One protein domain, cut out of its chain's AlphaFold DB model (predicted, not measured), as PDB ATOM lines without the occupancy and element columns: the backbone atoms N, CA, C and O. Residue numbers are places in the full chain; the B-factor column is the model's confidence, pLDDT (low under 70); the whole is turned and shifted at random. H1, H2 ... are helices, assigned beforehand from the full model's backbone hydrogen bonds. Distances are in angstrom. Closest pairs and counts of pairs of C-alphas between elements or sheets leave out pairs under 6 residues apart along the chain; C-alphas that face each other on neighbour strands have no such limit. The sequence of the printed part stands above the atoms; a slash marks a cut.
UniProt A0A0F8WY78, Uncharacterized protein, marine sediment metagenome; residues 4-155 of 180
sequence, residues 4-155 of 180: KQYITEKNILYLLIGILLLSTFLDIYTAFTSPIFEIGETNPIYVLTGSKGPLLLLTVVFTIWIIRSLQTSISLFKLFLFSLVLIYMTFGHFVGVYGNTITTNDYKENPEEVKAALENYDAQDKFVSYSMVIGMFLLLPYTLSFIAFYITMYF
ATOM      1  N   LYS A   4     -28.872 -28.255 -37.339       62.06
ATOM      2  CA  LYS A   4     -28.775 -28.229 -35.873       62.06
ATOM      3  C   LYS A   4     -27.750 -27.227 -35.333       62.06
ATOM      4  O   LYS A   4     -27.943 -26.733 -34.232       62.06
ATOM      5  N   GLN A   5     -26.706 -26.893 -36.095       64.62
ATOM      6  CA  GLN A   5     -25.694 -25.915 -35.670       64.62
ATOM      7  C   GLN A   5     -26.239 -24.478 -35.602       64.62
ATOM      8  O   GLN A   5     -25.708 -23.659 -34.859       64.62
ATOM      9  N   TYR A   6     -27.314 -24.176 -36.339       71.00
ATOM     10  CA  TYR A   6     -27.911 -22.839 -36.394       71.00
ATOM     11  C   TYR A   6     -29.083 -22.662 -35.423       71.00
ATOM     12  O   TYR A   6     -29.445 -21.529 -35.109       71.00
ATOM     13  N   ILE A   7     -29.656 -23.751 -34.906       77.00
ATOM     14  CA  ILE A   7     -30.769 -23.710 -33.952       77.00
ATOM     15  C   ILE A   7     -30.195 -23.623 -32.534       77.00
ATOM     16  O   ILE A   7     -30.135 -24.610 -31.806       77.00
ATOM     17  N   THR A   8     -29.749 -22.425 -32.163       82.56
ATOM     18  CA  THR A   8     -29.288 -22.097 -30.807       82.56
ATOM     19  C   THR A   8     -30.293 -21.189 -30.104       82.56
ATOM     20  O   THR A   8     -31.099 -20.515 -30.745       82.56
ATOM     21  N   GLU A   9     -30.233 -21.135 -28.776       81.75
ATOM     22  CA  GLU A   9     -31.126 -20.313 -27.944       81.75
ATOM     23  C   GLU A   9     -31.052 -18.833 -28.325       81.75
ATOM     24  O   GLU A   9     -32.075 -18.163 -28.457       81.75
ATOM     25  N   LYS A  10     -29.829 -18.344 -28.571       83.56
ATOM     26  CA  LYS A  10     -29.580 -16.981 -29.046       83.56
ATOM     27  C   LYS A  10     -30.223 -16.750 -30.407       83.56
ATOM     28  O   LYS A  10     -30.930 -15.764 -30.574       83.56
ATOM     29  N   ASN A  11     -30.032 -17.668 -31.352       86.44
ATOM     30  CA  ASN A  11     -30.559 -17.518 -32.708       86.44
ATOM     31  C   ASN A  11     -32.091 -17.550 -32.745       86.44
ATOM     32  O   ASN A  11     -32.680 -16.779 -33.496       86.44
ATOM     33  N   ILE A  12     -32.744 -18.369 -31.911       86.69
ATOM     34  CA  ILE A  12     -34.211 -18.353 -31.794       86.69
ATOM     35  C   ILE A  12     -34.702 -17.033 -31.199       86.69
ATOM     36  O   ILE A  12     -35.655 -16.459 -31.716       86.69
ATOM     37  N   LEU A  13     -34.047 -16.505 -30.164       89.50
ATOM     38  CA  LEU A  13     -34.439 -15.214 -29.598       89.50
ATOM     39  C   LEU A  13     -34.205 -14.062 -30.585       89.50
ATOM     40  O   LEU A  13     -35.058 -13.189 -30.696       89.50
ATOM     41  N   TYR A  14     -33.119 -14.085 -31.364       89.56
ATOM     42  CA  TYR A  14     -32.907 -13.119 -32.448       89.56
ATOM     43  C   TYR A  14     -33.947 -13.242 -33.562       89.56
ATOM     44  O   TYR A  14     -34.411 -12.220 -34.061       89.56
ATOM     45  N   LEU A  15     -34.352 -14.461 -33.923       91.31
ATOM     46  CA  LEU A  15     -35.435 -14.680 -34.879       91.31
ATOM     47  C   LEU A  15     -36.749 -14.077 -34.363       91.31
ATOM     48  O   LEU A  15     -37.404 -13.342 -35.094       91.31
ATOM     49  N   LEU A  16     -37.102 -14.333 -33.101       90.19
ATOM     50  CA  LEU A  16     -38.298 -13.767 -32.472       90.19
ATOM     51  C   LEU A  16     -38.242 -12.234 -32.392       90.19
ATOM     52  O   LEU A  16     -39.249 -11.582 -32.644       90.19
ATOM     53  N   ILE A  17     -37.073 -11.650 -32.112       92.19
ATOM     54  CA  ILE A  17     -36.865 -10.193 -32.182       92.19
ATOM     55  C   ILE A  17     -37.079  -9.685 -33.613       92.19
ATOM     56  O   ILE A  17     -37.749  -8.678 -33.805       92.19
ATOM     57  N   GLY A  18     -36.544 -10.375 -34.622       91.38
ATOM     58  CA  GLY A  18     -36.744 -10.010 -36.024       91.38
ATOM     59  C   GLY A  18     -38.219 -10.030 -36.431       91.38
ATOM     60  O   GLY A  18     -38.688  -9.097 -37.078       91.38
ATOM     61  N   ILE A  19     -38.964 -11.053 -35.996       93.44
ATOM     62  CA  ILE A  19     -40.413 -11.153 -36.219       93.44
ATOM     63  C   ILE A  19     -41.146 -10.008 -35.515       93.44
ATOM     64  O   ILE A  19     -41.995  -9.373 -36.136       93.44
ATOM     65  N   LEU A  20     -40.796  -9.710 -34.260       90.75
ATOM     66  CA  LEU A  20     -41.368  -8.588 -33.521       90.75
ATOM     67  C   LEU A  20     -41.163  -7.278 -34.286       90.75
ATOM     68  O   LEU A  20     -42.142  -6.613 -34.600       90.75
ATOM     69  N   LEU A  21     -39.927  -6.953 -34.671       90.75
ATOM     70  CA  LEU A  21     -39.611  -5.731 -35.418       90.75
ATOM     71  C   LEU A  21     -40.376  -5.640 -36.744       90.75
ATOM     72  O   LEU A  21     -40.880  -4.570 -37.084       90.75
ATOM     73  N   LEU A  22     -40.499  -6.752 -37.475       92.31
ATOM     74  CA  LEU A  22     -41.287  -6.804 -38.705       92.31
ATOM     75  C   LEU A  22     -42.774  -6.549 -38.428       92.31
ATOM     76  O   LEU A  22     -43.386  -5.728 -39.105       92.31
ATOM     77  N   SER A  23     -43.350  -7.216 -37.424       86.94
ATOM     78  CA  SER A  23     -44.752  -7.021 -37.039       86.94
ATOM     79  C   SER A  23     -45.025  -5.584 -36.586       86.94
ATOM     80  O   SER A  23     -46.013  -4.993 -37.008       86.94
ATOM     81  N   THR A  24     -44.106  -4.980 -35.828       85.44
ATOM     82  CA  THR A  24     -44.175  -3.579 -35.408       85.44
ATOM     83  C   THR A  24     -44.128  -2.634 -36.604       85.44
ATOM     84  O   THR A  24     -44.914  -1.695 -36.671       85.44
ATOM     85  N   PHE A  25     -43.240  -2.879 -37.571       88.50
ATOM     86  CA  PHE A  25     -43.171  -2.073 -38.787       88.50
ATOM     87  C   PHE A  25     -44.477  -2.139 -39.588       88.50
ATOM     88  O   PHE A  25     -44.981  -1.102 -40.013       88.50
ATOM     89  N   LEU A  26     -45.046  -3.335 -39.767       86.56
ATOM     90  CA  LEU A  26     -46.323  -3.513 -40.464       86.56
ATOM     91  C   LEU A  26     -47.477  -2.822 -39.729       86.56
ATOM     92  O   LEU A  26     -48.326  -2.200 -40.365       86.56
ATOM     93  N   ASP A  27     -47.506  -2.902 -38.400       79.44
ATOM     94  CA  ASP A  27     -48.521  -2.235 -37.579       79.44
ATOM     95  C   ASP A  27     -48.444  -0.712 -37.739       79.44
ATOM     96  O   ASP A  27     -49.439  -0.067 -38.069       79.44
ATOM     97  N   ILE A  28     -47.240  -0.142 -37.645       82.56
ATOM     98  CA  ILE A  28     -47.001   1.285 -37.899       82.56
ATOM     99  C   ILE A  28     -47.400   1.666 -39.330       82.56
ATOM    100  O   ILE A  28     -48.066   2.675 -39.543       82.56
ATOM    101  N   TYR A  29     -47.008   0.875 -40.326       84.38
ATOM    102  CA  TYR A  29     -47.333   1.158 -41.720       84.38
ATOM    103  C   TYR A  29     -48.849   1.189 -41.945       84.38
ATOM    104  O   TYR A  29     -49.377   2.180 -42.448       84.38
ATOM    105  N   THR A  30     -49.556   0.146 -41.504       79.44
ATOM    106  CA  THR A  30     -51.018   0.068 -41.636       79.44
ATOM    107  C   THR A  30     -51.738   1.155 -40.840       79.44
ATOM    108  O   THR A  30     -52.785   1.630 -41.279       79.44
ATOM    109  N   ALA A  31     -51.159   1.604 -39.720       72.69
ATOM    110  CA  ALA A  31     -51.623   2.761 -38.962       72.69
ATOM    111  C   ALA A  31     -51.658   4.026 -39.817       72.69
ATOM    112  O   ALA A  31     -52.705   4.649 -39.951       72.69
ATOM    113  N   PHE A  32     -50.514   4.384 -40.402       75.69
ATOM    114  CA  PHE A  32     -50.359   5.624 -41.160       75.69
ATOM    115  C   PHE A  32     -51.144   5.622 -42.468       75.69
ATOM    116  O   PHE A  32     -51.477   6.683 -42.985       75.69
ATOM    117  N   THR A  33     -51.455   4.445 -43.007       73.50
ATOM    118  CA  THR A  33     -52.301   4.321 -44.197       73.50
ATOM    119  C   THR A  33     -53.799   4.306 -43.887       73.50
ATOM    120  O   THR A  33     -54.592   4.358 -44.825       73.50
ATOM    121  N   SER A  34     -54.198   4.214 -42.612       69.00
ATOM    122  CA  SER A  34     -55.610   4.186 -42.225       69.00
ATOM    123  C   SER A  34     -56.174   5.612 -42.131       69.00
ATOM    124  O   SER A  34     -55.737   6.387 -41.277       69.00
ATOM    125  N   PRO A  35     -57.172   5.982 -42.957       60.66
ATOM    126  CA  PRO A  35     -57.739   7.335 -42.992       60.66
ATOM    127  C   PRO A  35     -58.556   7.704 -41.742       60.66
ATOM    128  O   PRO A  35     -58.988   8.843 -41.605       60.66
ATOM    129  N   ILE A  36     -58.767   6.752 -40.831       61.66
ATOM    130  CA  ILE A  36     -59.557   6.911 -39.601       61.66
ATOM    131  C   ILE A  36     -58.649   6.922 -38.361       61.66
ATOM    132  O   ILE A  36     -59.119   6.948 -37.227       61.66
ATOM    133  N   PHE A  37     -57.328   6.884 -38.553       54.62
ATOM    134  CA  PHE A  37     -56.382   6.690 -37.462       54.62
ATOM    135  C   PHE A  37     -56.488   7.770 -36.366       54.62
ATOM    136  O   PHE A  37     -56.562   7.424 -35.190       54.62
ATOM    137  N   GLU A  38     -56.602   9.051 -36.735       48.66
ATOM    138  CA  GLU A  38     -56.739  10.158 -35.768       48.66
ATOM    139  C   GLU A  38     -58.101  10.187 -35.050       48.66
ATOM    140  O   GLU A  38     -58.181  10.589 -33.891       48.66
ATOM    141  N   ILE A  39     -59.175   9.734 -35.704       46.91
ATOM    142  CA  ILE A  39     -60.533   9.725 -35.127       46.91
ATOM    143  C   ILE A  39     -60.699   8.512 -34.199       46.91
ATOM    144  O   ILE A  39     -61.288   8.615 -33.122       46.91
ATOM    145  N   GLY A  40     -60.107   7.374 -34.572       48.69
ATOM    146  CA  GLY A  40     -60.101   6.140 -33.795       48.69
ATOM    147  C   GLY A  40     -59.467   6.298 -32.414       48.69
ATOM    148  O   GLY A  40     -60.069   5.854 -31.442       48.69
ATOM    149  N   GLU A  41     -58.325   6.990 -32.287       45.75
ATOM    150  CA  GLU A  41     -57.624   7.167 -30.998       45.75
ATOM    151  C   GLU A  41     -58.424   7.951 -29.938       45.75
ATOM    152  O   GLU A  41     -58.142   7.831 -28.746       45.75
ATOM    153  N   THR A  42     -59.456   8.704 -30.338       41.97
ATOM    154  CA  THR A  42     -60.370   9.389 -29.403       41.97
ATOM    155  C   THR A  42     -61.538   8.512 -28.928       41.97
ATOM    156  O   THR A  42     -62.246   8.878 -27.987       41.97
ATOM    157  N   ASN A  43     -61.727   7.330 -29.524       40.88
ATOM    158  CA  ASN A  43     -62.797   6.391 -29.193       40.88
ATOM    159  C   ASN A  43     -62.315   5.350 -28.147       40.88
ATOM    160  O   ASN A  43     -61.252   4.749 -28.322       40.88
ATOM    161  N   PRO A  44     -63.086   5.059 -27.078       37.84
ATOM    162  CA  PRO A  44     -62.749   4.051 -26.061       37.84
ATOM    163  C   PRO A  44     -62.410   2.647 -26.591       37.84
ATOM    164  O   PRO A  44     -61.713   1.892 -25.914       37.84
ATOM    165  N   ILE A  45     -62.854   2.293 -27.801       37.56
ATOM    166  CA  ILE A  45     -62.459   1.049 -28.484       37.56
ATOM    167  C   ILE A  45     -60.952   0.999 -28.774       37.56
ATOM    168  O   ILE A  45     -60.341  -0.062 -28.644       37.56
ATOM    169  N   TYR A  46     -60.313   2.140 -29.041       44.56
ATOM    170  CA  TYR A  46     -58.863   2.219 -29.251       44.56
ATOM    171  C   TYR A  46     -58.035   2.163 -27.968       44.56
ATOM    172  O   TYR A  46     -56.850   1.830 -28.005       44.56
ATOM    173  N   VAL A  47     -58.662   2.396 -26.812       42.22
ATOM    174  CA  VAL A  47     -58.039   2.113 -25.509       42.22
ATOM    175  C   VAL A  47     -57.785   0.603 -25.359       42.22
ATOM    176  O   VAL A  47     -56.838   0.209 -24.682       42.22
ATOM    177  N   LEU A  48     -58.568  -0.245 -26.046       39.44
ATOM    178  CA  LEU A  48     -58.401  -1.703 -26.077       39.44
ATOM    179  C   LEU A  48     -57.590  -2.231 -27.264       39.44
ATOM    180  O   LEU A  48     -56.868  -3.211 -27.090       39.44
ATOM    181  N   THR A  49     -57.665  -1.619 -28.453       41.69
ATOM    182  CA  THR A  49     -56.875  -2.059 -29.627       41.69
ATOM    183  C   THR A  49     -55.418  -1.591 -29.591       41.69
ATOM    184  O   THR A  49     -54.692  -1.730 -30.573       41.69
ATOM    185  N   GLY A  50     -54.974  -1.079 -28.444       46.81
ATOM    186  CA  GLY A  50     -53.626  -0.594 -28.232       46.81
ATOM    187  C   GLY A  50     -53.537   0.870 -28.615       46.81
ATOM    188  O   GLY A  50     -53.427   1.220 -29.789       46.81
ATOM    189  N   SER A  51     -53.469   1.733 -27.602       57.84
ATOM    190  CA  SER A  51     -52.765   2.989 -27.810       57.84
ATOM    191  C   SER A  51     -51.380   2.620 -28.350       57.84
ATOM    192  O   SER A  51     -50.609   1.894 -27.701       57.84
ATOM    193  N   LYS A  52     -51.101   3.032 -29.590       65.00
ATOM    194  CA  LYS A  52     -49.884   2.623 -30.298       65.00
ATOM    195  C   LYS A  52     -48.653   3.130 -29.565       65.00
ATOM    196  O   LYS A  52     -47.663   2.415 -29.489       65.00
ATOM    197  N   GLY A  53     -48.746   4.302 -28.934       66.69
ATOM    198  CA  GLY A  53     -47.682   4.880 -28.111       66.69
ATOM    199  C   GLY A  53     -47.167   3.924 -27.024       66.69
ATOM    200  O   GLY A  53     -46.002   3.531 -27.082       66.69
ATOM    201  N   PRO A  54     -47.998   3.504 -26.052       68.75
ATOM    202  CA  PRO A  54     -47.633   2.521 -25.035       68.75
ATOM    203  C   PRO A  54     -47.137   1.182 -25.588       68.75
ATOM    204  O   PRO A  54     -46.129   0.682 -25.093       68.75
ATOM    205  N   LEU A  55     -47.786   0.604 -26.609       72.56
ATOM    206  CA  LEU A  55     -47.342  -0.675 -27.180       72.56
ATOM    207  C   LEU A  55     -45.959  -0.545 -27.836       72.56
ATOM    208  O   LEU A  55     -45.079  -1.360 -27.575       72.56
ATOM    209  N   LEU A  56     -45.730   0.515 -28.614       75.31
ATOM    210  CA  LEU A  56     -44.432   0.817 -29.222       75.31
ATOM    211  C   LEU A  56     -43.357   1.088 -28.167       75.31
ATOM    212  O   LEU A  56     -42.241   0.578 -28.284       75.31
ATOM    213  N   LEU A  57     -43.687   1.842 -27.116       75.44
ATOM    214  CA  LEU A  57     -42.772   2.122 -26.013       75.44
ATOM    215  C   LEU A  57     -42.363   0.831 -25.293       75.44
ATOM    216  O   LEU A  57     -41.173   0.610 -25.065       75.44
ATOM    217  N   LEU A  58     -43.325  -0.043 -24.981       77.62
ATOM    218  CA  LEU A  58     -43.055  -1.349 -24.381       77.62
ATOM    219  C   LEU A  58     -42.207  -2.220 -25.310       77.62
ATOM    220  O   LEU A  58     -41.211  -2.782 -24.855       77.62
ATOM    221  N   THR A  59     -42.529  -2.268 -26.605       82.69
ATOM    222  CA  THR A  59     -41.751  -3.001 -27.611       82.69
ATOM    223  C   THR A  59     -40.297  -2.541 -27.640       82.69
ATOM    224  O   THR A  59     -39.394  -3.380 -27.590       82.69
ATOM    225  N   VAL A  60     -40.032  -1.232 -27.636       85.06
ATOM    226  CA  VAL A  60     -38.664  -0.685 -27.595       85.06
ATOM    227  C   VAL A  60     -37.957  -1.057 -26.289       85.06
ATOM    228  O   VAL A  60     -36.848  -1.597 -26.324       85.06
ATOM    229  N   VAL A  61     -38.593  -0.818 -25.138       84.00
ATOM    230  CA  VAL A  61     -38.008  -1.078 -23.811       84.00
ATOM    231  C   VAL A  61     -37.664  -2.557 -23.638       84.00
ATOM    232  O   VAL A  61     -36.532  -2.891 -23.273       84.00
ATOM    233  N   PHE A  62     -38.602  -3.457 -23.941       84.06
ATOM    234  CA  PHE A  62     -38.390  -4.895 -23.806       84.06
ATOM    235  C   PHE A  62     -37.379  -5.426 -24.816       84.06
ATOM    236  O   PHE A  62     -36.538  -6.243 -24.443       84.06
ATOM    237  N   THR A  63     -37.386  -4.940 -26.061       88.19
ATOM    238  CA  THR A  63     -36.401  -5.364 -27.067       88.19
ATOM    239  C   THR A  63     -34.982  -4.990 -26.638       88.19
ATOM    240  O   THR A  63     -34.093  -5.844 -26.653       88.19
ATOM    241  N   ILE A  64     -34.763  -3.755 -26.166       89.38
ATOM    242  CA  ILE A  64     -33.456  -3.316 -25.647       89.38
ATOM    243  C   ILE A  64     -33.042  -4.160 -24.437       89.38
ATOM    244  O   ILE A  64     -31.892  -4.605 -24.356       89.38
ATOM    245  N   TRP A  65     -33.962  -4.396 -23.498       89.25
ATOM    246  CA  TRP A  65     -33.691  -5.195 -22.303       89.25
ATOM    247  C   TRP A  65     -33.299  -6.636 -22.643       89.25
ATOM    248  O   TRP A  65     -32.291  -7.133 -22.131       89.25
ATOM    249  N   ILE A  66     -34.038  -7.284 -23.546       87.06
ATOM    250  CA  ILE A  66     -33.753  -8.647 -23.999       87.06
ATOM    251  C   ILE A  66     -32.387  -8.678 -24.679       87.06
ATOM    252  O   ILE A  66     -31.527  -9.430 -24.226       87.06
ATOM    253  N   ILE A  67     -32.130  -7.824 -25.677       87.50
ATOM    254  CA  ILE A  67     -30.847  -7.786 -26.406       87.50
ATOM    255  C   ILE A  67     -29.663  -7.619 -25.447       87.50
ATOM    256  O   ILE A  67     -28.685  -8.361 -25.552       87.50
ATOM    257  N   ARG A  68     -29.755  -6.699 -24.475       87.31
ATOM    258  CA  ARG A  68     -28.718  -6.520 -23.446       87.31
ATOM    259  C   ARG A  68     -28.529  -7.782 -22.603       87.31
ATOM    260  O   ARG A  68     -27.400  -8.173 -22.328       87.31
ATOM    261  N   SER A  69     -29.611  -8.462 -22.237       84.25
ATOM    262  CA  SER A  69     -29.540  -9.704 -21.460       84.25
ATOM    263  C   SER A  69     -28.920 -10.873 -22.245       84.25
ATOM    264  O   SER A  69     -28.210 -11.694 -21.654       84.25
ATOM    265  N   LEU A  70     -29.104 -10.925 -23.574       82.62
ATOM    266  CA  LEU A  70     -28.533 -11.955 -24.463       82.62
ATOM    267  C   LEU A  70     -27.005 -11.883 -24.611       82.62
ATOM    268  O   LEU A  70     -26.385 -12.854 -25.060       82.62
ATOM    269  N   GLN A  71     -26.380 -10.763 -24.232       77.12
ATOM    270  CA  GLN A  71     -24.919 -10.629 -24.230       77.12
ATOM    271  C   GLN A  71     -24.260 -11.568 -23.202       77.12
ATOM    272  O   GLN A  71     -23.120 -11.985 -23.390       77.12
ATOM    273  N   THR A  72     -24.999 -11.980 -22.166       71.38
ATOM    274  CA  THR A  72     -24.556 -12.944 -21.142       71.38
ATOM    275  C   THR A  72     -24.973 -14.388 -21.471       71.38
ATOM    276  O   THR A  72     -25.567 -14.658 -22.520       71.38
ATOM    277  N   SER A  73     -24.647 -15.355 -20.605       71.25
ATOM    278  CA  SER A  73     -25.192 -16.712 -20.720       71.25
ATOM    279  C   SER A  73     -26.709 -16.710 -20.474       71.25
ATOM    280  O   SER A  73     -27.236 -16.013 -19.598       71.25
ATOM    281  N   ILE A  74     -27.434 -17.490 -21.275       75.31
ATOM    282  CA  ILE A  74     -28.897 -17.561 -21.225       75.31
ATOM    283  C   ILE A  74     -29.278 -18.775 -20.385       75.31
ATOM    284  O   ILE A  74     -28.849 -19.895 -20.656       75.31
ATOM    285  N   SER A  75     -30.065 -18.571 -19.333       82.50
ATOM    286  CA  SER A  75     -30.668 -19.674 -18.584       82.50
ATOM    287  C   SER A  75     -31.979 -20.106 -19.245       82.50
ATOM    288  O   SER A  75     -32.619 -19.313 -19.933       82.50
ATOM    289  N   LEU A  76     -32.418 -21.344 -18.999       78.81
ATOM    290  CA  LEU A  76     -33.715 -21.836 -19.495       78.81
ATOM    291  C   LEU A  76     -34.887 -20.960 -19.024       78.81
ATOM    292  O   LEU A  76     -35.817 -20.717 -19.781       78.81
ATOM    293  N   PHE A  77     -34.808 -20.426 -17.801       80.31
ATOM    294  CA  PHE A  77     -35.808 -19.492 -17.286       80.31
ATOM    295  C   PHE A  77     -35.850 -18.181 -18.087       80.31
ATOM    296  O   PHE A  77     -36.926 -17.731 -18.472       80.31
ATOM    297  N   LYS A  78     -34.682 -17.591 -18.395       82.56
ATOM    298  CA  LYS A  78     -34.604 -16.390 -19.243       82.56
ATOM    299  C   LYS A  78     -35.148 -16.664 -20.644       82.56
ATOM    300  O   LYS A  78     -35.874 -15.839 -21.180       82.56
ATOM    301  N   LEU A  79     -34.824 -17.823 -21.215       83.56
ATOM    302  CA  LEU A  79     -35.322 -18.240 -22.522       83.56
ATOM    303  C   LEU A  79     -36.855 -18.324 -22.551       83.56
ATOM    304  O   LEU A  79     -37.466 -17.784 -23.472       83.56
ATOM    305  N   PHE A  80     -37.465 -18.941 -21.537       82.94
ATOM    306  CA  PHE A  80     -38.919 -19.009 -21.396       82.94
ATOM    307  C   PHE A  80     -39.541 -17.614 -21.307       82.94
ATOM    308  O   PHE A  80     -40.410 -17.273 -22.108       82.94
ATOM    309  N   LEU A  81     -39.050 -16.791 -20.375       86.19
ATOM    310  CA  LEU A  81     -39.577 -15.450 -20.135       86.19
ATOM    311  C   LEU A  81     -39.464 -14.559 -21.379       86.19
ATOM    312  O   LEU A  81     -40.426 -13.893 -21.749       86.19
ATOM    313  N   PHE A  82     -38.310 -14.557 -22.047       89.44
ATOM    314  CA  PHE A  82     -38.103 -13.739 -23.243       89.44
ATOM    315  C   PHE A  82     -38.935 -14.230 -24.421       89.44
ATOM    316  O   PHE A  82     -39.507 -13.408 -25.128       89.44
ATOM    317  N   SER A  83     -39.061 -15.547 -24.605       87.00
ATOM    318  CA  SER A  83     -39.930 -16.100 -25.648       87.00
ATOM    319  C   SER A  83     -41.383 -15.695 -25.413       87.00
ATOM    320  O   SER A  83     -42.039 -15.236 -26.342       87.00
ATOM    321  N   LEU A  84     -41.864 -15.788 -24.170       84.81
ATOM    322  CA  LEU A  84     -43.217 -15.382 -23.795       84.81
ATOM    323  C   LEU A  84     -43.478 -13.905 -24.121       84.81
ATOM    324  O   LEU A  84     -44.449 -13.590 -24.803       84.81
ATOM    325  N   VAL A  85     -42.589 -13.013 -23.675       84.00
ATOM    326  CA  VAL A  85     -42.716 -11.565 -23.898       84.00
ATOM    327  C   VAL A  85     -42.683 -11.227 -25.392       84.00
ATOM    328  O   VAL A  85     -43.548 -10.498 -25.870       84.00
ATOM    329  N   LEU A  86     -41.728 -11.779 -26.153       87.75
ATOM    330  CA  LEU A  86     -41.603 -11.515 -27.592       87.75
ATOM    331  C   LEU A  86     -42.831 -11.992 -28.371       87.75
ATOM    332  O   LEU A  86     -43.337 -11.260 -29.219       87.75
ATOM    333  N   ILE A  87     -43.333 -13.193 -28.068       84.06
ATOM    334  CA  ILE A  87     -44.530 -13.753 -28.703       84.06
ATOM    335  C   ILE A  87     -45.758 -12.886 -28.389       84.06
ATOM    336  O   ILE A  87     -46.531 -12.576 -29.294       84.06
ATOM    337  N   TYR A  88     -45.918 -12.454 -27.135       81.19
ATOM    338  CA  TYR A  88     -47.043 -11.619 -26.715       81.19
ATOM    339  C   TYR A  88     -47.062 -10.263 -27.430       81.19
ATOM    340  O   TYR A  88     -48.083  -9.873 -27.993       81.19
ATOM    341  N   MET A  89     -45.921  -9.567 -27.470       81.00
ATOM    342  CA  MET A  89     -45.821  -8.274 -28.160       81.00
ATOM    343  C   MET A  89     -46.025  -8.413 -29.674       81.00
ATOM    344  O   MET A  89     -46.731  -7.606 -30.274       81.00
ATOM    345  N   THR A  90     -45.471  -9.468 -30.280       85.12
ATOM    346  CA  THR A  90     -45.657  -9.772 -31.710       85.12
ATOM    347  C   THR A  90     -47.135  -9.963 -32.040       85.12
ATOM    348  O   THR A  90     -47.638  -9.408 -33.015       85.12
ATOM    349  N   PHE A  91     -47.853 -10.727 -31.215       80.75
ATOM    350  CA  PHE A  91     -49.283 -10.937 -31.406       80.75
ATOM    351  C   PHE A  91     -50.074  -9.629 -31.279       80.75
ATOM    352  O   PHE A  91     -50.932  -9.365 -32.116       80.75
ATOM    353  N   GLY A  92     -49.748  -8.788 -30.293       75.44
ATOM    354  CA  GLY A  92     -50.360  -7.465 -30.145       75.44
ATOM    355  C   GLY A  92     -50.240  -6.616 -31.415       75.44
ATOM    356  O   GLY A  92     -51.237  -6.076 -31.889       75.44
ATOM    357  N   HIS A  93     -49.054  -6.580 -32.027       80.50
ATOM    358  CA  HIS A  93     -48.847  -5.879 -33.297       80.50
ATOM    359  C   HIS A  93     -49.616  -6.508 -34.468       80.50
ATOM    360  O   HIS A  93     -50.169  -5.782 -35.288       80.50
ATOM    361  N   PHE A  94     -49.728  -7.840 -34.547       80.12
ATOM    362  CA  PHE A  94     -50.559  -8.487 -35.572       80.12
ATOM    363  C   PHE A  94     -52.048  -8.151 -35.436       80.12
ATOM    364  O   PHE A  94     -52.715  -7.932 -36.446       80.12
ATOM    365  N   VAL A  95     -52.565  -8.076 -34.207       76.19
ATOM    366  CA  VAL A  95     -53.941  -7.620 -33.955       76.19
ATOM    367  C   VAL A  95     -54.113  -6.169 -34.404       76.19
ATOM    368  O   VAL A  95     -55.108  -5.858 -35.056       76.19
ATOM    369  N   GLY A  96     -53.122  -5.309 -34.141       72.69
ATOM    370  CA  GLY A  96     -53.085  -3.933 -34.646       72.69
ATOM    371  C   GLY A  96     -53.161  -3.860 -36.175       72.69
ATOM    372  O   GLY A  96     -54.048  -3.199 -36.716       72.69
ATOM    373  N   VAL A  97     -52.307  -4.614 -36.879       78.62
ATOM    374  CA  VAL A  97     -52.314  -4.727 -38.352       78.62
ATOM    375  C   VAL A  97     -53.683  -5.149 -38.873       78.62
ATOM    376  O   VAL A  97     -54.213  -4.535 -39.802       78.62
ATOM    377  N   TYR A  98     -54.258  -6.199 -38.287       75.94
ATOM    378  CA  TYR A  98     -55.547  -6.743 -38.702       75.94
ATOM    379  C   TYR A  98     -56.673  -5.723 -38.508       75.94
ATOM    380  O   TYR A  98     -57.412  -5.443 -39.452       75.94
ATOM    381  N   GLY A  99     -56.745  -5.101 -37.326       72.81
ATOM    382  CA  GLY A  99     -57.734  -4.070 -37.011       72.81
ATOM    383  C   GLY A  99     -57.633  -2.854 -37.933       72.81
ATOM    384  O   GLY A  99     -58.641  -2.426 -38.494       72.81
ATOM    385  N   ASN A 100     -56.418  -2.340 -38.163       73.44
ATOM    386  CA  ASN A 100     -56.188  -1.219 -39.079       73.44
ATOM    387  C   ASN A 100     -56.623  -1.570 -40.511       73.44
ATOM    388  O   ASN A 100     -57.237  -0.746 -41.188       73.44
ATOM    389  N   THR A 101     -56.315  -2.785 -40.973       77.81
ATOM    390  CA  THR A 101     -56.613  -3.236 -42.340       77.81
ATOM    391  C   THR A 101     -58.112  -3.369 -42.577       77.81
ATOM    392  O   THR A 101     -58.605  -2.854 -43.577       77.81
ATOM    393  N   ILE A 102     -58.840  -4.009 -41.657       75.56
ATOM    394  CA  ILE A 102     -60.302  -4.146 -41.755       75.56
ATOM    395  C   ILE A 102     -60.960  -2.777 -41.753       75.56
ATOM    396  O   ILE A 102     -61.656  -2.440 -42.698       75.56
ATOM    397  N   THR A 103     -60.628  -1.948 -40.767       69.62
ATOM    398  CA  THR A 103     -61.201  -0.602 -40.639       69.62
ATOM    399  C   THR A 103     -60.942   0.241 -41.895       69.62
ATOM    400  O   THR A 103     -61.806   0.984 -42.352       69.62
ATOM    401  N   THR A 104     -59.757   0.100 -42.500       75.75
ATOM    402  CA  THR A 104     -59.417   0.777 -43.759       75.75
ATOM    403  C   THR A 104     -60.237   0.254 -44.939       75.75
ATOM    404  O   THR A 104     -60.606   1.043 -45.809       75.75
ATOM    405  N   ASN A 105     -60.497  -1.052 -45.011       79.75
ATOM    406  CA  ASN A 105     -61.310  -1.645 -46.071       79.75
ATOM    407  C   ASN A 105     -62.779  -1.239 -45.927       79.75
ATOM    408  O   ASN A 105     -63.349  -0.736 -46.892       79.75
ATOM    409  N   ASP A 106     -63.334  -1.327 -44.720       73.62
ATOM    410  CA  ASP A 106     -64.713  -0.927 -44.426       73.62
ATOM    411  C   ASP A 106     -64.942   0.549 -44.784       73.62
ATOM    412  O   ASP A 106     -65.937   0.905 -45.411       73.62
ATOM    413  N   TYR A 107     -63.974   1.419 -44.474       74.19
ATOM    414  CA  TYR A 107     -64.034   2.832 -44.854       74.19
ATOM    415  C   TYR A 107     -63.960   3.069 -46.362       74.19
ATOM    416  O   TYR A 107     -64.573   4.006 -46.868       74.19
ATOM    417  N   LYS A 108     -63.188   2.261 -47.096       81.94
ATOM    418  CA  LYS A 108     -63.124   2.365 -48.560       81.94
ATOM    419  C   LYS A 108     -64.437   1.942 -49.210       81.94
ATOM    420  O   LYS A 108     -64.775   2.491 -50.254       81.94
ATOM    421  N   GLU A 109     -65.135   0.981 -48.617       84.12
ATOM    422  CA  GLU A 109     -66.416   0.492 -49.116       84.12
ATOM    423  C   GLU A 109     -67.561   1.451 -48.762       84.12
ATOM    424  O   GLU A 109     -68.310   1.836 -49.655       84.12
ATOM    425  N   ASN A 110     -67.662   1.895 -47.502       83.12
ATOM    426  CA  ASN A 110     -68.781   2.712 -47.008       83.12
ATOM    427  C   ASN A 110     -68.316   3.840 -46.056       83.12
ATOM    428  O   ASN A 110     -68.556   3.787 -44.846       83.12
ATOM    429  N   PRO A 111     -67.676   4.908 -46.569       78.50
ATOM    430  CA  PRO A 111     -67.032   5.928 -45.733       78.50
ATOM    431  C   PRO A 111     -68.004   6.712 -44.839       78.50
ATOM    432  O   PRO A 111     -67.658   7.051 -43.708       78.50
ATOM    433  N   GLU A 112     -69.215   7.001 -45.323       79.12
ATOM    434  CA  GLU A 112     -70.219   7.769 -44.571       79.12
ATOM    435  C   GLU A 112     -70.843   6.949 -43.433       79.12
ATOM    436  O   GLU A 112     -71.061   7.470 -42.341       79.12
ATOM    437  N   GLU A 113     -71.056   5.649 -43.648       72.25
ATOM    438  CA  GLU A 113     -71.577   4.738 -42.623       72.25
ATOM    439  C   GLU A 113     -70.553   4.519 -41.507       72.25
ATOM    440  O   GLU A 113     -70.893   4.601 -40.328       72.25
ATOM    441  N   VAL A 114     -69.277   4.335 -41.862       68.31
ATOM    442  CA  VAL A 114     -68.203   4.166 -40.876       68.31
ATOM    443  C   VAL A 114     -68.006   5.437 -40.045       68.31
ATOM    444  O   VAL A 114     -67.850   5.345 -38.828       68.31
ATOM    445  N   LYS A 115     -68.074   6.631 -40.651       68.75
ATOM    446  CA  LYS A 115     -68.039   7.901 -39.901       68.75
ATOM    447  C   LYS A 115     -69.232   8.041 -38.955       68.75
ATOM    448  O   LYS A 115     -69.035   8.334 -37.778       68.75
ATOM    449  N   ALA A 116     -70.444   7.764 -39.432       69.25
ATOM    450  CA  ALA A 116     -71.651   7.832 -38.611       69.25
ATOM    451  C   ALA A 116     -71.641   6.806 -37.463       69.25
ATOM    452  O   ALA A 116     -72.092   7.115 -36.359       69.25
ATOM    453  N   ALA A 117     -71.100   5.606 -37.693       64.50
ATOM    454  CA  ALA A 117     -70.926   4.579 -36.668       64.50
ATOM    455  C   ALA A 117     -69.898   4.999 -35.606       64.50
ATOM    456  O   ALA A 117     -70.126   4.794 -34.416       64.50
ATOM    457  N   LEU A 118     -68.792   5.637 -36.010       62.56
ATOM    458  CA  LEU A 118     -67.776   6.166 -35.090       62.56
ATOM    459  C   LEU A 118     -68.321   7.269 -34.180       62.56
ATOM    460  O   LEU A 118     -67.956   7.312 -33.005       62.56
ATOM    461  N   GLU A 119     -69.210   8.116 -34.701       62.97
ATOM    462  CA  GLU A 119     -69.863   9.190 -33.947       62.97
ATOM    463  C   GLU A 119     -70.975   8.679 -33.010       62.97
ATOM    464  O   GLU A 119     -71.186   9.257 -31.945       62.97
ATOM    465  N   ASN A 120     -71.641   7.569 -33.352       58.44
ATOM    466  CA  ASN A 120     -72.806   7.043 -32.624       58.44
ATOM    467  C   ASN A 120     -72.544   5.733 -31.860       58.44
ATOM    468  O   ASN A 120     -73.476   4.978 -31.596       58.44
ATOM    469  N   TYR A 121     -71.292   5.446 -31.497       60.59
ATOM    470  CA  TYR A 121     -70.919   4.166 -30.888       60.59
ATOM    471  C   TYR A 121     -71.637   3.907 -29.547       60.59
ATOM    472  O   TYR A 121     -71.251   4.450 -28.496       60.59
ATOM    473  N   ASP A 122     -72.652   3.040 -29.593       57.03
ATOM    474  CA  ASP A 122     -73.522   2.706 -28.469       57.03
ATOM    475  C   ASP A 122     -72.764   1.917 -27.380       57.03
ATOM    476  O   ASP A 122     -71.759   1.234 -27.620       57.03
ATOM    477  N   ALA A 123     -73.214   2.030 -26.132       56.16
ATOM    478  CA  ALA A 123     -72.558   1.428 -24.970       56.16
ATOM    479  C   ALA A 123     -72.549  -0.113 -25.022       56.16
ATOM    480  O   ALA A 123     -71.646  -0.752 -24.473       56.16
ATOM    481  N   GLN A 124     -73.527  -0.711 -25.706       53.38
ATOM    482  CA  GLN A 124     -73.656  -2.158 -25.858       53.38
ATOM    483  C   GLN A 124     -72.584  -2.746 -26.788       53.38
ATOM    484  O   GLN A 124     -71.952  -3.744 -26.432       53.38
ATOM    485  N   ASP A 125     -72.291  -2.093 -27.912       56.41
ATOM    486  CA  ASP A 125     -71.248  -2.535 -28.848       56.41
ATOM    487  C   ASP A 125     -69.845  -2.372 -28.255       56.41
ATOM    488  O   ASP A 125     -68.960  -3.216 -28.453       56.41
ATOM    489  N   LYS A 126     -69.665  -1.346 -27.412       54.53
ATOM    490  CA  LYS A 126     -68.482  -1.219 -26.553       54.53
ATOM    491  C   LYS A 126     -68.359  -2.430 -25.630       54.53
ATOM    492  O   LYS A 126     -67.299  -3.047 -25.587       54.53
ATOM    493  N   PHE A 127     -69.423  -2.815 -24.923       49.59
ATOM    494  CA  PHE A 127     -69.405  -3.943 -23.982       49.59
ATOM    495  C   PHE A 127     -69.118  -5.300 -24.650       49.59
ATOM    496  O   PHE A 127     -68.352  -6.101 -24.107       49.59
ATOM    497  N   VAL A 128     -69.679  -5.562 -25.833       55.44
ATOM    498  CA  VAL A 128     -69.395  -6.786 -26.607       55.44
ATOM    499  C   VAL A 128     -67.927  -6.827 -27.036       55.44
ATOM    500  O   VAL A 128     -67.263  -7.848 -26.838       55.44
ATOM    501  N   SER A 129     -67.384  -5.701 -27.510       55.25
ATOM    502  CA  SER A 129     -65.953  -5.575 -27.813       55.25
ATOM    503  C   SER A 129     -65.081  -5.788 -26.569       55.25
ATOM    504  O   SER A 129     -64.146  -6.586 -26.616       55.25
ATOM    505  N   TYR A 130     -65.419  -5.178 -25.424       51.00
ATOM    506  CA  TYR A 130     -64.725  -5.414 -24.146       51.00
ATOM    507  C   TYR A 130     -64.751  -6.896 -23.747       51.00
ATOM    508  O   TYR A 130     -63.735  -7.437 -23.315       51.00
ATOM    509  N   SER A 131     -65.879  -7.579 -23.937       48.81
ATOM    510  CA  SER A 131     -66.055  -8.984 -23.557       48.81
ATOM    511  C   SER A 131     -65.256  -9.942 -24.448       48.81
ATOM    512  O   SER A 131     -64.619 -10.866 -23.938       48.81
ATOM    513  N   MET A 132     -65.213  -9.706 -25.766       55.34
ATOM    514  CA  MET A 132     -64.339 -10.453 -26.684       55.34
ATOM    515  C   MET A 132     -62.860 -10.230 -26.370       55.34
ATOM    516  O   MET A 132     -62.080 -11.184 -26.384       55.34
ATOM    517  N   VAL A 133     -62.476  -8.993 -26.044       54.38
ATOM    518  CA  VAL A 133     -61.104  -8.669 -25.642       54.38
ATOM    519  C   VAL A 133     -60.743  -9.390 -24.348       54.38
ATOM    520  O   VAL A 133     -59.701 -10.034 -24.304       54.38
ATOM    521  N   ILE A 134     -61.613  -9.401 -23.336       51.88
ATOM    522  CA  ILE A 134     -61.401 -10.170 -22.098       51.88
ATOM    523  C   ILE A 134     -61.276 -11.676 -22.392       51.88
ATOM    524  O   ILE A 134     -60.390 -12.332 -21.847       51.88
ATOM    525  N   GLY A 135     -62.106 -12.227 -23.283       53.47
ATOM    526  CA  GLY A 135     -62.042 -13.637 -23.685       53.47
ATOM    527  C   GLY A 135     -60.726 -14.007 -24.379       53.47
ATOM    528  O   GLY A 135     -60.102 -15.016 -24.035       53.47
ATOM    529  N   MET A 136     -60.253 -13.160 -25.297       55.69
ATOM    530  CA  MET A 136     -58.926 -13.304 -25.901       55.69
ATOM    531  C   MET A 136     -57.826 -13.151 -24.848       55.69
ATOM    532  O   MET A 136     -56.945 -13.995 -24.783       55.69
ATOM    533  N   PHE A 137     -57.904 -12.167 -23.954       55.16
ATOM    534  CA  PHE A 137     -56.939 -11.979 -22.866       55.16
ATOM    535  C   PHE A 137     -56.922 -13.115 -21.842       55.16
ATOM    536  O   PHE A 137     -55.914 -13.288 -21.165       55.16
ATOM    537  N   LEU A 138     -57.991 -13.900 -21.716       55.12
ATOM    538  CA  LEU A 138     -58.015 -15.068 -20.839       55.12
ATOM    539  C   LEU A 138     -57.377 -16.289 -21.500       55.12
ATOM    540  O   LEU A 138     -56.595 -16.970 -20.850       55.12
ATOM    541  N   LEU A 139     -57.664 -16.571 -22.775       57.62
ATOM    542  CA  LEU A 139     -57.185 -17.789 -23.452       57.62
ATOM    543  C   LEU A 139     -55.820 -17.625 -24.133       57.62
ATOM    544  O   LEU A 139     -55.023 -18.564 -24.182       57.62
ATOM    545  N   LEU A 140     -55.527 -16.431 -24.640       66.88
ATOM    546  CA  LEU A 140     -54.300 -16.131 -25.369       66.88
ATOM    547  C   LEU A 140     -53.042 -16.307 -24.498       66.88
ATOM    548  O   LEU A 140     -52.108 -16.953 -24.975       66.88
ATOM    549  N   PRO A 141     -52.982 -15.862 -23.224       68.81
ATOM    550  CA  PRO A 141     -51.804 -16.087 -22.392       68.81
ATOM    551  C   PRO A 141     -51.487 -17.568 -22.199       68.81
ATOM    552  O   PRO A 141     -50.310 -17.920 -22.178       68.81
ATOM    553  N   TYR A 142     -52.493 -18.449 -22.118       71.25
ATOM    554  CA  TYR A 142     -52.270 -19.893 -22.000       71.25
ATOM    555  C   TYR A 142     -51.673 -20.480 -23.281       71.25
ATOM    556  O   TYR A 142     -50.669 -21.191 -23.214       71.25
ATOM    557  N   THR A 143     -52.224 -20.139 -24.447       73.50
ATOM    558  CA  THR A 143     -51.722 -20.625 -25.743       73.50
ATOM    559  C   THR A 143     -50.312 -20.111 -26.033       73.50
ATOM    560  O   THR A 143     -49.433 -20.881 -26.423       73.50
ATOM    561  N   LEU A 144     -50.045 -18.825 -25.789       75.94
ATOM    562  CA  LEU A 144     -48.717 -18.244 -26.012       75.94
ATOM    563  C   LEU A 144     -47.691 -18.767 -24.990       75.94
ATOM    564  O   LEU A 144     -46.545 -19.037 -25.357       75.94
ATOM    565  N   SER A 145     -48.106 -19.013 -23.740       77.69
ATOM    566  CA  SER A 145     -47.269 -19.689 -22.737       77.69
ATOM    567  C   SER A 145     -46.950 -21.127 -23.122       77.69
ATOM    568  O   SER A 145     -45.827 -21.574 -22.901       77.69
ATOM    569  N   PHE A 146     -47.891 -21.842 -23.743       82.38
ATOM    570  CA  PHE A 146     -47.654 -23.188 -24.261       82.38
ATOM    571  C   PHE A 146     -46.591 -23.193 -25.371       82.38
ATOM    572  O   PHE A 146     -45.683 -24.024 -25.346       82.38
ATOM    573  N   ILE A 147     -46.629 -22.225 -26.295       82.94
ATOM    574  CA  ILE A 147     -45.602 -22.074 -27.341       82.94
ATOM    575  C   ILE A 147     -44.233 -21.760 -26.716       82.94
ATOM    576  O   ILE A 147     -43.239 -22.418 -27.033       82.94
ATOM    577  N   ALA A 148     -44.167 -20.803 -25.785       80.50
ATOM    578  CA  ALA A 148     -42.930 -20.456 -25.081       80.50
ATOM    579  C   ALA A 148     -42.364 -21.643 -24.276       80.50
ATOM    580  O   ALA A 148     -41.149 -21.875 -24.246       80.50
ATOM    581  N   PHE A 149     -43.243 -22.435 -23.660       83.56
ATOM    582  CA  PHE A 149     -42.887 -23.665 -22.965       83.56
ATOM    583  C   PHE A 149     -42.305 -24.703 -23.927       83.56
ATOM    584  O   PHE A 149     -41.251 -25.267 -23.638       83.56
ATOM    585  N   TYR A 150     -42.920 -24.911 -25.094       87.00
ATOM    586  CA  TYR A 150     -42.424 -25.851 -26.101       87.00
ATOM    587  C   TYR A 150     -41.019 -25.475 -26.597       87.00
ATOM    588  O   TYR A 150     -40.129 -26.327 -26.637       87.00
ATOM    589  N   ILE A 151     -40.782 -24.186 -26.877       82.88
ATOM    590  CA  ILE A 151     -39.451 -23.659 -27.225       82.88
ATOM    591  C   ILE A 151     -38.448 -23.970 -26.106       82.88
ATOM    592  O   ILE A 151     -37.355 -24.472 -26.360       82.88
ATOM    593  N   THR A 152     -38.826 -23.726 -24.853       82.75
ATOM    594  CA  THR A 152     -37.947 -23.956 -23.697       82.75
ATOM    595  C   THR A 152     -37.630 -25.440 -23.503       82.75
ATOM    596  O   THR A 152     -36.475 -25.805 -23.273       82.75
ATOM    597  N   MET A 153     -38.631 -26.311 -23.635       82.56
ATOM    598  CA  MET A 153     -38.474 -27.759 -23.492       82.56
ATOM    599  C   MET A 153     -37.602 -28.364 -24.590       82.56
ATOM    600  O   MET A 153     -36.805 -29.261 -24.306       82.56
ATOM    601  N   TYR A 154     -37.691 -27.844 -25.816       84.56
ATOM    602  CA  TYR A 154     -36.810 -28.237 -26.913       84.56
ATOM    603  C   TYR A 154     -35.329 -28.062 -26.535       84.56
ATOM    604  O   TYR A 154     -34.547 -29.007 -26.656       84.56
ATOM    605  N   PHE A 155     -34.945 -26.906 -25.983       80.69
ATOM    606  CA  PHE A 155     -33.560 -26.664 -25.555       80.69
ATOM    607  C   PHE A 155     -33.188 -27.354 -24.246       80.69
ATOM    608  O   PHE A 155     -32.051 -27.796 -24.087       80.69
TER     609      PHE A 155
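This is residues 4 to 155 of the 180 residues of an uncharacterized protein of marine sediment metagenome (UniProt A0A0F8WY78). Long helices run lengthwise in this body: H5 passes through the middle with H1 and H4 beside it, an up-and-down bundle in which each runs against the one before it, while H7 makes a V with H5, meeting it with residues 141 to 155. Short H2, H3 and H6 lie toward the end where H5 finishes and H7 begins. The printed part has 152 residues with seven named helices, H1 to H7 in order, and no named strand: all helix. It is only just loose, close to compact, with a radius of gyration of the C-alphas of 18.1 A, and spans 56 by 28 by 25 A.

Find C-alpha 9 at (-31.126, -20.313, -27.944); H1 runs from there to residue 33, 36.3 A. H2, 37 to 40, and H3, 44 to 48, precede H4, 52 to 70, 26.5 A. H5 covers 76 to 109, 49.4 A, and H6 covers 111 to 119. H7, 123 to 155, spans 48.1 A, with a kink of 26 degrees near residue 139, and ends at C-alpha 155, (-33.560, -26.664, -25.555).

Start at the hub, H5: it touches H1 the same way at a shallow tilt of 20 degrees, closest C-alphas Asp 27 and Val 97, 4.6 A. H4 and H5 form a hairpin, closest C-alphas Thr 59 and Met 89, 6.7 A. H7 touches H5 at Leu 84 and Ala 148, closest C-alphas 5.2 A. H7 touches H3 with residues 126 to 133 of H7 alone, closest C-alphas Ile 45 and Lys 126, 6.7 A. H2 and H5 are near each other; H5 and H6 are close but not clearly touching, closest C-alphas Tyr 107 and Val 114, 5.9 A. Every O i to N i+4 pair is within hydrogen-bond range in H1, H4, H5 and H6, against 27 of 29 in H7 and 0 of 1 in H3, where 2 of 2 O i to N i+3 pairs are; H2 is too short for an i+4 pair.

The C-alphas of Gln 5 and Asn 120, the two farthest apart, are 57.6 A apart. The printed part has no cut, and its six links are tight. Look for pLDDT under 70 at residues 4 to 5, 34 to 54, 103 and 114 to 141.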